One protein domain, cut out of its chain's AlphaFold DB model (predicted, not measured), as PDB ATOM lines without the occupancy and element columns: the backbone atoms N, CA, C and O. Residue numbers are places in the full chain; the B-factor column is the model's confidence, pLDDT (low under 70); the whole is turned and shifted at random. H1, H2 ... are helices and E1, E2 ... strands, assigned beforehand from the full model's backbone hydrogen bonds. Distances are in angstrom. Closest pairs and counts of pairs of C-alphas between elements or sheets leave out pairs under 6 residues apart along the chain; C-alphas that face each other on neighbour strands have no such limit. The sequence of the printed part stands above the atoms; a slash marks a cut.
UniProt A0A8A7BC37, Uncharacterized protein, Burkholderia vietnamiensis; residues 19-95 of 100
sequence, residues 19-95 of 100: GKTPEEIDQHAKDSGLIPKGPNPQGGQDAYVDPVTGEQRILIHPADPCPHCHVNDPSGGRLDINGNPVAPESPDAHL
ATOM      1  N   GLY A  19     233.206 268.014 241.993       92.56
ATOM      2  CA  GLY A  19     233.914 269.246 242.347       92.56
ATOM      3  C   GLY A  19     233.522 269.859 243.694       92.56
ATOM      4  O   GLY A  19     233.994 270.952 244.009       92.56
ATOM      5  N   LYS A  20     232.688 269.184 244.491       94.31
ATOM      6  CA  LYS A  20     232.280 269.633 245.826       94.31
ATOM      7  C   LYS A  20     233.180 269.092 246.927       94.31
ATOM      8  O   LYS A  20     233.958 268.163 246.700       94.31
ATOM      9  N   THR A  21     233.092 269.676 248.118       96.06
ATOM     10  CA  THR A  21     233.770 269.141 249.305       96.06
ATOM     11  C   THR A  21     233.042 267.920 249.869       96.06
ATOM     12  O   THR A  21     231.845 267.752 249.628       96.06
ATOM     13  N   PRO A  22     233.713 267.058 250.658       96.31
ATOM     14  CA  PRO A  22     233.040 265.952 251.340       96.31
ATOM     15  C   PRO A  22     231.831 266.376 252.182       96.31
ATOM     16  O   PRO A  22     230.831 265.668 252.194       96.31
ATOM     17  N   GLU A  23     231.908 267.533 252.847       96.00
ATOM     18  CA  GLU A  23     230.817 268.078 253.665       96.00
ATOM     19  C   GLU A  23     229.624 268.513 252.802       96.00
ATOM     20  O   GLU A  23     228.472 268.212 253.112       96.00
ATOM     21  N   GLU A  24     229.883 269.168 251.668       95.94
ATOM     22  CA  GLU A  24     228.827 269.544 250.724       95.94
ATOM     23  C   GLU A  24     228.155 268.313 250.097       95.94
ATOM     24  O   GLU A  24     226.942 268.321 249.863       95.94
ATOM     25  N   ILE A  25     228.923 267.252 249.832       96.19
ATOM     26  CA  ILE A  25     228.389 265.987 249.317       96.19
ATOM     27  C   ILE A  25     227.567 265.269 250.394       96.19
ATOM     28  O   ILE A  25     226.496 264.755 250.080       96.19
ATOM     29  N   ASP A  26     228.012 265.257 251.653       96.25
ATOM     30  CA  ASP A  26     227.256 264.690 252.778       96.25
ATOM     31  C   ASP A  26     225.893 265.359 252.942       96.25
ATOM     32  O   ASP A  26     224.864 264.677 253.006       96.25
ATOM     33  N   GLN A  27     225.876 266.693 252.945       95.81
ATOM     34  CA  GLN A  27     224.637 267.453 253.027       95.81
ATOM     35  C   GLN A  27     223.742 267.166 251.818       95.81
ATOM     36  O   GLN A  27     222.559 266.872 251.985       95.81
ATOM     37  N   HIS A  28     224.305 267.158 250.605       94.69
ATOM     38  CA  HIS A  28     223.559 266.832 249.389       94.69
ATOM     39  C   HIS A  28     222.952 265.419 249.425       94.69
ATOM     40  O   HIS A  28     221.792 265.240 249.046       94.69
ATOM     41  N   ALA A  29     223.702 264.422 249.900       95.06
ATOM     42  CA  ALA A  29     223.236 263.044 250.012       95.06
ATOM     43  C   ALA A  29     222.047 262.939 250.980       95.06
ATOM     44  O   ALA A  29     221.021 262.343 250.644       95.06
ATOM     45  N   LYS A  30     222.155 263.580 252.150       94.25
ATOM     46  CA  LYS A  30     221.090 263.629 253.164       94.25
ATOM     47  C   LYS A  30     219.852 264.371 252.664       94.25
ATOM     48  O   LYS A  30     218.742 263.867 252.827       94.25
ATOM     49  N   ASP A  31     220.031 265.517 252.011       94.12
ATOM     50  CA  ASP A  31     218.935 266.308 251.432       94.12
ATOM     51  C   ASP A  31     218.198 265.550 250.318       94.12
ATOM     52  O   ASP A  31     216.997 265.740 250.113       94.12
ATOM     53  N   SER A  32     218.907 264.658 249.622       89.69
ATOM     54  CA  SER A  32     218.348 263.777 248.590       89.69
ATOM     55  C   SER A  32     217.676 262.524 249.174       89.69
ATOM     56  O   SER A  32     217.046 261.759 248.447       89.69
ATOM     57  N   GLY A  33     217.743 262.333 250.495       94.44
ATOM     58  CA  GLY A  33     217.118 261.215 251.204       94.44
ATOM     59  C   GLY A  33     217.948 259.929 251.213       94.44
ATOM     60  O   GLY A  33     217.424 258.882 251.598       94.44
ATOM     61  N   LEU A  34     219.221 259.991 250.812       95.88
ATOM     62  CA  LEU A  34     220.149 258.874 250.966       95.88
ATOM     63  C   LEU A  34     220.520 258.702 252.438       95.88
ATOM     64  O   LEU A  34     220.613 259.672 253.196       95.88
ATOM     65  N   ILE A  35     220.772 257.460 252.840       97.38
ATOM     66  CA  ILE A  35     221.167 257.143 254.212       97.38
ATOM     67  C   ILE A  35     222.674 256.862 254.274       97.38
ATOM     68  O   ILE A  35     223.190 256.115 253.437       97.38
ATOM     69  N   PRO A  36     223.406 257.434 255.246       97.56
ATOM     70  CA  PRO A  36     224.793 257.066 255.471       97.56
ATOM     71  C   PRO A  36     224.863 255.627 255.996       97.56
ATOM     72  O   PRO A  36     224.125 255.244 256.907       97.56
ATOM     73  N   LYS A  37     225.770 254.834 255.437       96.62
ATOM     74  CA  LYS A  37     226.089 253.477 255.873       96.62
ATOM     75  C   LYS A  37     227.511 253.466 256.417       96.62
ATOM     76  O   LYS A  37     228.396 254.010 255.781       96.62
ATOM     77  N   GLY A  38     227.731 252.850 257.575       94.06
ATOM     78  CA  GLY A  38     229.044 252.830 258.224       94.06
ATOM     79  C   GLY A  38     229.347 254.089 259.052       94.06
ATOM     80  O   GLY A  38     228.470 254.929 259.259       94.06
ATOM     81  N   PRO A  39     230.566 254.191 259.614       94.94
ATOM     82  CA  PRO A  39     230.872 255.154 260.671       94.94
ATOM     83  C   PRO A  39     231.118 256.585 260.172       94.94
ATOM     84  O   PRO A  39     230.903 257.519 260.941       94.94
ATOM     85  N   ASN A  40     231.596 256.771 258.932       96.50
ATOM     86  CA  ASN A  40     231.903 258.095 258.379       96.50
ATOM     87  C   ASN A  40     232.034 258.087 256.832       96.50
ATOM     88  O   ASN A  40     233.158 258.162 256.325       96.50
ATOM     89  N   PRO A  41     230.927 258.033 256.067       96.69
ATOM     90  CA  PRO A  41     230.970 258.000 254.598       96.69
ATOM     91  C   PRO A  41     231.687 259.191 253.954       96.69
ATOM     92  O   PRO A  41     232.513 259.001 253.067       96.69
ATOM     93  N   GLN A  42     231.455 260.416 254.443       96.00
ATOM     94  CA  GLN A  42     232.179 261.605 253.969       96.00
ATOM     95  C   GLN A  42     233.686 261.543 254.225       96.00
ATOM     96  O   GLN A  42     234.467 262.101 253.463       96.00
ATOM     97  N   GLY A  43     234.111 260.828 255.269       95.94
ATOM     98  CA  GLY A  43     235.518 260.540 255.545       95.94
ATOM     99  C   GLY A  43     236.067 259.322 254.802       95.94
ATOM    100  O   GLY A  43     237.164 258.874 255.129       95.94
ATOM    101  N   GLY A  44     235.318 258.758 253.853       95.88
ATOM    102  CA  GLY A  44     235.690 257.565 253.091       95.88
ATOM    103  C   GLY A  44     235.567 256.245 253.845       95.88
ATOM    104  O   GLY A  44     236.172 255.250 253.451       95.88
ATOM    105  N   GLN A  45     234.794 256.216 254.932       96.19
ATOM    106  CA  GLN A  45     234.479 254.993 255.665       96.19
ATOM    107  C   GLN A  45     233.051 254.551 255.325       96.19
ATOM    108  O   GLN A  45     232.114 254.913 256.041       96.19
ATOM    109  N   ASP A  46     232.939 253.742 254.260       96.00
ATOM    110  CA  ASP A  46     231.696 253.233 253.641       96.00
ATOM    111  C   ASP A  46     230.967 254.326 252.814       96.00
ATOM    112  O   ASP A  46     231.643 255.177 252.233       96.00
ATOM    113  N   ALA A  47     229.646 254.266 252.628       97.38
ATOM    114  CA  ALA A  47     228.956 254.972 251.542       97.38
ATOM    115  C   ALA A  47     227.582 255.545 251.926       97.38
ATOM    116  O   ALA A  47     227.035 255.247 252.984       97.38
ATOM    117  N   TYR A  48     226.984 256.323 251.023       98.00
ATOM    118  CA  TYR A  48     225.559 256.661 251.082       98.00
ATOM    119  C   TYR A  48     224.771 255.706 250.190       98.00
ATOM    120  O   TYR A  48     225.141 255.474 249.032       98.00
ATOM    121  N   VAL A  49     223.680 255.161 250.723       97.62
ATOM    122  CA  VAL A  49     222.851 254.167 250.037       97.62
ATOM    123  C   VAL A  49     221.415 254.654 249.863       97.62
ATOM    124  O   VAL A  49     220.915 255.473 250.639       97.62
ATOM    125  N   ASP A  50     220.749 254.140 248.836       95.62
ATOM    126  CA  ASP A  50     219.313 254.309 248.638       95.62
ATOM    127  C   ASP A  50     218.560 253.489 249.706       95.62
ATOM    128  O   ASP A  50     218.785 252.282 249.818       95.62
ATOM    129  N   PRO A  51     217.672 254.094 250.513       94.44
ATOM    130  CA  PRO A  51     216.970 253.374 251.575       94.44
ATOM    131  C   PRO A  51     215.935 252.357 251.063       94.44
ATOM    132  O   PRO A  51     215.495 251.508 251.835       94.44
ATOM    133  N   VAL A  52     215.509 252.447 249.799       93.62
ATOM    134  CA  VAL A  52     214.515 251.548 249.196       93.62
ATOM    135  C   VAL A  52     215.184 250.309 248.614       93.62
ATOM    136  O   VAL A  52     214.697 249.200 248.825       93.62
ATOM    137  N   THR A  53     216.278 250.486 247.872       92.44
ATOM    138  CA  THR A  53     216.966 249.373 247.193       92.44
ATOM    139  C   THR A  53     218.147 248.827 247.991       92.44
ATOM    140  O   THR A  53     218.534 247.680 247.796       92.44
ATOM    141  N   GLY A  54     218.711 249.623 248.902       94.00
ATOM    142  CA  GLY A  54     219.961 249.317 249.596       94.00
ATOM    143  C   GLY A  54     221.212 249.533 248.740       94.00
ATOM    144  O   GLY A  54     222.320 249.299 249.227       94.00
ATOM    145  N   GLU A  55     221.055 249.983 247.491       96.44
ATOM    146  CA  GLU A  55     222.165 250.183 246.563       96.44
ATOM    147  C   GLU A  55     223.011 251.393 246.948       96.44
ATOM    148  O   GLU A  55     222.501 252.437 247.361       96.44
ATOM    149  N   GLN A  56     224.326 251.273 246.770       96.62
ATOM    150  CA  GLN A  56     225.241 252.400 246.916       96.62
ATOM    151  C   GLN A  56     224.925 253.458 245.860       96.62
ATOM    152  O   GLN A  56     224.911 253.138 244.676       96.62
ATOM    153  N   ARG A  57     224.746 254.714 246.283       96.88
ATOM    154  CA  ARG A  57     224.510 255.858 245.389       96.88
ATOM    155  C   ARG A  57     225.682 256.830 245.351       96.88
ATOM    156  O   ARG A  57     225.966 257.359 244.284       96.88
ATOM    157  N   ILE A  58     226.374 257.038 246.475       97.38
ATOM    158  CA  ILE A  58     227.547 257.923 246.552       97.38
ATOM    159  C   ILE A  58     228.643 257.268 247.397       97.38
ATOM    160  O   ILE A  58     228.379 256.807 248.508       97.38
ATOM    161  N   LEU A  59     229.872 257.263 246.881       97.25
ATOM    162  CA  LEU A  59     231.083 256.823 247.579       97.25
ATOM    163  C   LEU A  59     232.156 257.908 247.463       97.25
ATOM    164  O   LEU A  59     232.334 258.478 246.388       97.25
ATOM    165  N   ILE A  60     232.862 258.209 248.551       97.12
ATOM    166  CA  ILE A  60     233.817 259.323 248.614       97.12
ATOM    167  C   ILE A  60     235.172 258.778 249.067       97.12
ATOM    168  O   ILE A  60     235.246 258.016 250.025       97.12
ATOM    169  N   HIS A  61     236.249 259.183 248.398       96.69
ATOM    170  CA  HIS A  61     237.620 258.776 248.702       96.69
ATOM    171  C   HIS A  61     238.489 260.012 248.997       96.69
ATOM    172  O   HIS A  61     239.348 260.372 248.194       96.69
ATOM    173  N   PRO A  62     238.286 260.704 250.140       95.12
ATOM    174  CA  PRO A  62     238.947 261.985 250.408       95.12
ATOM    175  C   PRO A  62     240.440 261.855 250.741       95.12
ATOM    176  O   PRO A  62     241.187 262.814 250.581       95.12
ATOM    177  N   ALA A  63     240.869 260.683 251.222       93.56
ATOM    178  CA  ALA A  63     242.245 260.401 251.636       93.56
ATOM    179  C   ALA A  63     243.048 259.594 250.596       93.56
ATOM    180  O   ALA A  63     244.174 259.184 250.878       93.56
ATOM    181  N   ASP A  64     242.471 259.328 249.422       93.94
ATOM    182  CA  ASP A  64     243.174 258.661 248.325       93.94
ATOM    183  C   ASP A  64     244.254 259.589 247.725       93.94
ATOM    184  O   ASP A  64     244.063 260.808 247.733       93.94
ATOM    185  N   PRO A  65     245.382 259.070 247.192       93.38
ATOM    186  CA  PRO A  65     246.375 259.892 246.497       93.38
ATOM    187  C   PRO A  65     245.798 260.763 245.371       93.38
ATOM    188  O   PRO A  65     246.350 261.824 245.080       93.38
ATOM    189  N   CYS A  66     244.696 260.331 244.756       92.19
ATOM    190  CA  CYS A  66     243.889 261.127 243.843       92.19
ATOM    191  C   CYS A  66     242.477 261.268 244.434       92.19
ATOM    192  O   CYS A  66     241.622 260.438 244.134       92.19
ATOM    193  N   PRO A  67     242.199 262.271 245.288       95.75
ATOM    194  CA  PRO A  67     240.897 262.391 245.929       95.75
ATOM    195  C   PRO A  67     239.763 262.521 244.911       95.75
ATOM    196  O   PRO A  67     239.752 263.425 244.072       95.75
ATOM    197  N   HIS A  68     238.796 261.617 245.003       96.75
ATOM    198  CA  HIS A  68     237.674 261.536 244.076       96.75
ATOM    199  C   HIS A  68     236.422 261.016 244.782       96.75
ATOM    200  O   HIS A  68     236.432 260.638 245.957       96.75
ATOM    201  N   CYS A  69     235.323 261.000 244.046       96.50
ATOM    202  CA  CYS A  69     234.080 260.377 244.454       96.50
ATOM    203  C   CYS A  69     233.457 259.617 243.282       96.50
ATOM    204  O   CYS A  69     233.830 259.797 242.122       96.50
ATOM    205  N   HIS A  70     232.500 258.762 243.604       97.19
ATOM    206  CA  HIS A  70     231.704 258.033 242.638       97.19
ATOM    207  C   HIS A  70     230.227 258.293 242.891       97.19
ATOM    208  O   HIS A  70     229.780 258.278 244.042       97.19
ATOM    209  N   VAL A  71     229.473 258.451 241.806       96.88
ATOM    210  CA  VAL A  71     228.009 258.456 241.820       96.88
ATOM    211  C   VAL A  71     227.521 257.244 241.047       96.88
ATOM    212  O   VAL A  71     228.064 256.919 239.989       96.88
ATOM    213  N   ASN A  72     226.497 256.585 241.579       96.12
ATOM    214  CA  ASN A  72     225.876 255.439 240.942       96.12
ATOM    215  C   ASN A  72     224.417 255.713 240.570       96.12
ATOM    216  O   ASN A  72     223.686 256.431 241.267       96.12
ATOM    217  N   ASP A  73     223.972 255.067 239.500       93.56
ATOM    218  CA  ASP A  73     222.568 254.946 239.146       93.56
ATOM    219  C   ASP A  73     221.787 254.101 240.184       93.56
ATOM    220  O   ASP A  73     222.380 253.491 241.082       93.56
ATOM    221  N   PRO A  74     220.444 254.055 240.108       91.50
ATOM    222  CA  PRO A  74     219.632 253.272 241.045       91.50
ATOM    223  C   PRO A  74     219.867 251.751 241.015       91.50
ATOM    224  O   PRO A  74     219.359 251.051 241.888       91.50
ATOM    225  N   SER A  75     220.576 251.232 240.010       92.56
ATOM    226  CA  SER A  75     220.977 249.827 239.882       92.56
ATOM    227  C   SER A  75     222.418 249.577 240.351       92.56
ATOM    228  O   SER A  75     222.905 248.458 240.211       92.56
ATOM    229  N   GLY A  76     223.098 250.594 240.891       92.31
ATOM    230  CA  GLY A  76     224.479 250.507 241.371       92.31
ATOM    231  C   GLY A  76     225.545 250.698 240.284       92.31
ATOM    232  O   GLY A  76     226.735 250.575 240.576       92.31
ATOM    233  N   GLY A  77     225.156 251.012 239.044       96.00
ATOM    234  CA  GLY A  77     226.072 251.278 237.933       96.00
ATOM    235  C   GLY A  77     226.745 252.645 238.055       96.00
ATOM    236  O   GLY A  77     226.108 253.611 238.459       96.00
ATOM    237  N   ARG A  78     228.034 252.746 237.715       96.69
ATOM    238  CA  ARG A  78     228.820 253.987 237.839       96.69
ATOM    239  C   ARG A  78     228.412 255.015 236.785       96.69
ATOM    240  O   ARG A  78     228.166 254.656 235.636       96.69
ATOM    241  N   LEU A  79     228.381 256.286 237.179       96.12
ATOM    242  CA  LEU A  79     228.050 257.414 236.312       96.12
ATOM    243  C   LEU A  79     229.251 258.343 236.112       96.12
ATOM    244  O   LEU A  79     230.030 258.563 237.041       96.12
ATOM    245  N   ASP A  80     229.375 258.904 234.908       94.88
ATOM    246  CA  ASP A  80     230.328 259.973 234.600       94.88
ATOM    247  C   ASP A  80     229.839 261.354 235.081       94.88
ATOM    248  O   ASP A  80     228.745 261.514 235.636       94.88
ATOM    249  N   ILE A  81     230.641 262.389 234.804       93.06
ATOM    250  CA  ILE A  81     230.318 263.800 235.071       93.06
ATOM    251  C   ILE A  81     229.208 264.361 234.164       93.06
ATOM    252  O   ILE A  81     229.034 265.558 234.056       93.06
ATOM    253  N   ASN A  82     228.469 263.549 233.430       91.00
ATOM    254  CA  ASN A  82     227.259 263.977 232.732       91.00
ATOM    255  C   ASN A  82     226.063 263.101 233.136       91.00
ATOM    256  O   ASN A  82     224.961 263.285 232.619       91.00
ATOM    257  N   GLY A  83     226.254 262.161 234.069       91.44
ATOM    258  CA  GLY A  83     225.244 261.186 234.460       91.44
ATOM    259  C   GLY A  83     225.067 260.036 233.464       91.44
ATOM    260  O   GLY A  83     224.049 259.348 233.529       91.44
ATOM    261  N   ASN A  84     226.012 259.815 232.547       94.88
ATOM    262  CA  ASN A  84     225.998 258.661 231.653       94.88
ATOM    263  C   ASN A  84     226.607 257.436 232.343       94.88
ATOM    264  O   ASN A  84     227.622 257.570 233.029       94.88
ATOM    265  N   PRO A  85     226.057 256.229 232.122       95.94
ATOM    266  CA  PRO A  85     226.670 254.999 232.599       95.94
ATOM    267  C   PRO A  85     228.067 254.794 232.013       95.94
ATOM    268  O   PRO A  85     228.262 254.881 230.798       95.94
ATOM    269  N   VAL A  86     229.018 254.451 232.874       97.44
ATOM    270  CA  VAL A  86     230.397 254.118 232.511       97.44
ATOM    271  C   VAL A  86     230.857 252.867 233.250       97.44
ATOM    272  O   VAL A  86     230.300 252.481 234.280       97.44
ATOM    273  N   ALA A  87     231.880 252.203 232.713       96.94
ATOM    274  CA  ALA A  87     232.489 251.066 233.390       96.94
ATOM    275  C   ALA A  87     233.159 251.518 234.708       96.94
ATOM    276  O   ALA A  87     233.723 252.616 234.741       96.94
ATOM    277  N   PRO A  88     233.135 250.713 235.788       93.56
ATOM    278  CA  PRO A  88     233.712 251.114 237.072       93.56
ATOM    279  C   PRO A  88     235.207 251.436 237.044       93.56
ATOM    280  O   PRO A  88     235.663 252.280 237.809       93.56
ATOM    281  N   GLU A  89     235.960 250.783 236.164       94.62
ATOM    282  CA  GLU A  89     237.385 251.020 235.939       94.62
ATOM    283  C   GLU A  89     237.674 252.258 235.076       94.62
ATOM    284  O   GLU A  89     238.835 252.641 234.927       94.62
ATOM    285  N   SER A  90     236.644 252.886 234.494       96.69
ATOM    286  CA  SER A  90     236.820 254.082 233.673       96.69
ATOM    287  C   SER A  90     237.316 255.255 234.526       96.69
ATOM    288  O   SER A  90     236.741 255.525 235.586       96.69
ATOM    289  N   PRO A  91     238.311 256.032 234.055       96.25
ATOM    290  CA  PRO A  91     238.665 257.308 234.671       96.25
ATOM    291  C   PRO A  91     237.457 258.241 234.826       96.25
ATOM    292  O   PRO A  91     237.357 258.939 235.828       96.25
ATOM    293  N   ASP A  92     236.499 258.185 233.899       96.31
ATOM    294  CA  ASP A  92     235.305 259.038 233.919       96.31
ATOM    295  C   ASP A  92     234.379 258.756 235.114       96.31
ATOM    296  O   ASP A  92     233.616 259.629 235.515       96.31
ATOM    297  N   ALA A  93     234.467 257.563 235.721       96.62
ATOM    298  CA  ALA A  93     233.724 257.220 236.933       96.62
ATOM    299  C   ALA A  93     234.282 257.903 238.195       96.62
ATOM    300  O   ALA A  93     233.647 257.842 239.250       96.62
ATOM    301  N   HIS A  94     235.481 258.489 238.118       96.69
ATOM    302  CA  HIS A  94     236.195 259.102 239.236       96.69
ATOM    303  C   HIS A  94     235.976 260.614 239.189       96.69
ATOM    304  O   HIS A  94     236.751 261.370 238.602       96.69
ATOM    305  N   LEU A  95     234.882 261.061 239.798       95.44
ATOM    306  CA  LEU A  95     234.502 262.466 239.788       95.44
ATOM    307  C   LEU A  95     235.418 263.263 240.726       95.44
ATOM    308  O   LEU A  95     235.689 262.812 241.845       95.44
TER     309      LEU A  95
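Overview. This is residues 19 to 95 of the 100 residues of an uncharacterized protein of Burkholderia vietnamiensis (UniProt A0A8A7BC37). With little regular structure, this is a small three-stranded sheet with helix H1 over one face and a looped tail, residues 73 to 95, beyond edge strand E3. The 77 printed residues hold H1, E1, E2, E3 in that order, class mixed, with 24 residues in named elements. The sheet, E1 - E2 - E3, is antiparallel. The whole is compact, radius of gyration of the C-alphas 11.5 A, spans 28 by 27 by 17 A.

Arrangement. E2, residues 56 to 61, forms hairpins with E1, residues 47 to 49 (N 48 to O 58, 2.9 A), and E3, residues 68 to 72 (N 61 to O 68, 2.8 A), a meander, each strand antiparallel to the one before. H1, residues 22 to 31, is on the sheet at a height of 10.1 A, over E2 and along the strands, 7 degrees from E2 on the local plane; the closest C-alphas of H1 and E2, Pro 22 and Ile 60, are 7.2 A apart. In H1 every O i to N i+4 pair is within hydrogen-bond range.

Along the chain. E2 spans 14.0 A, E3 13.6 A, E1 6.3 A. H1 spans 14.1 A from C-alpha 22 at (233.040, 265.952, 251.340). E3 ends at C-alpha 72, (225.876, 255.439, 240.942).

Size, cuts and confidence. The farthest C-alphas, Val 52 and Pro 65, are 33.0 A apart. The link from H1 to E1 is long, and the printed part has no cut. No printed residue is under 70.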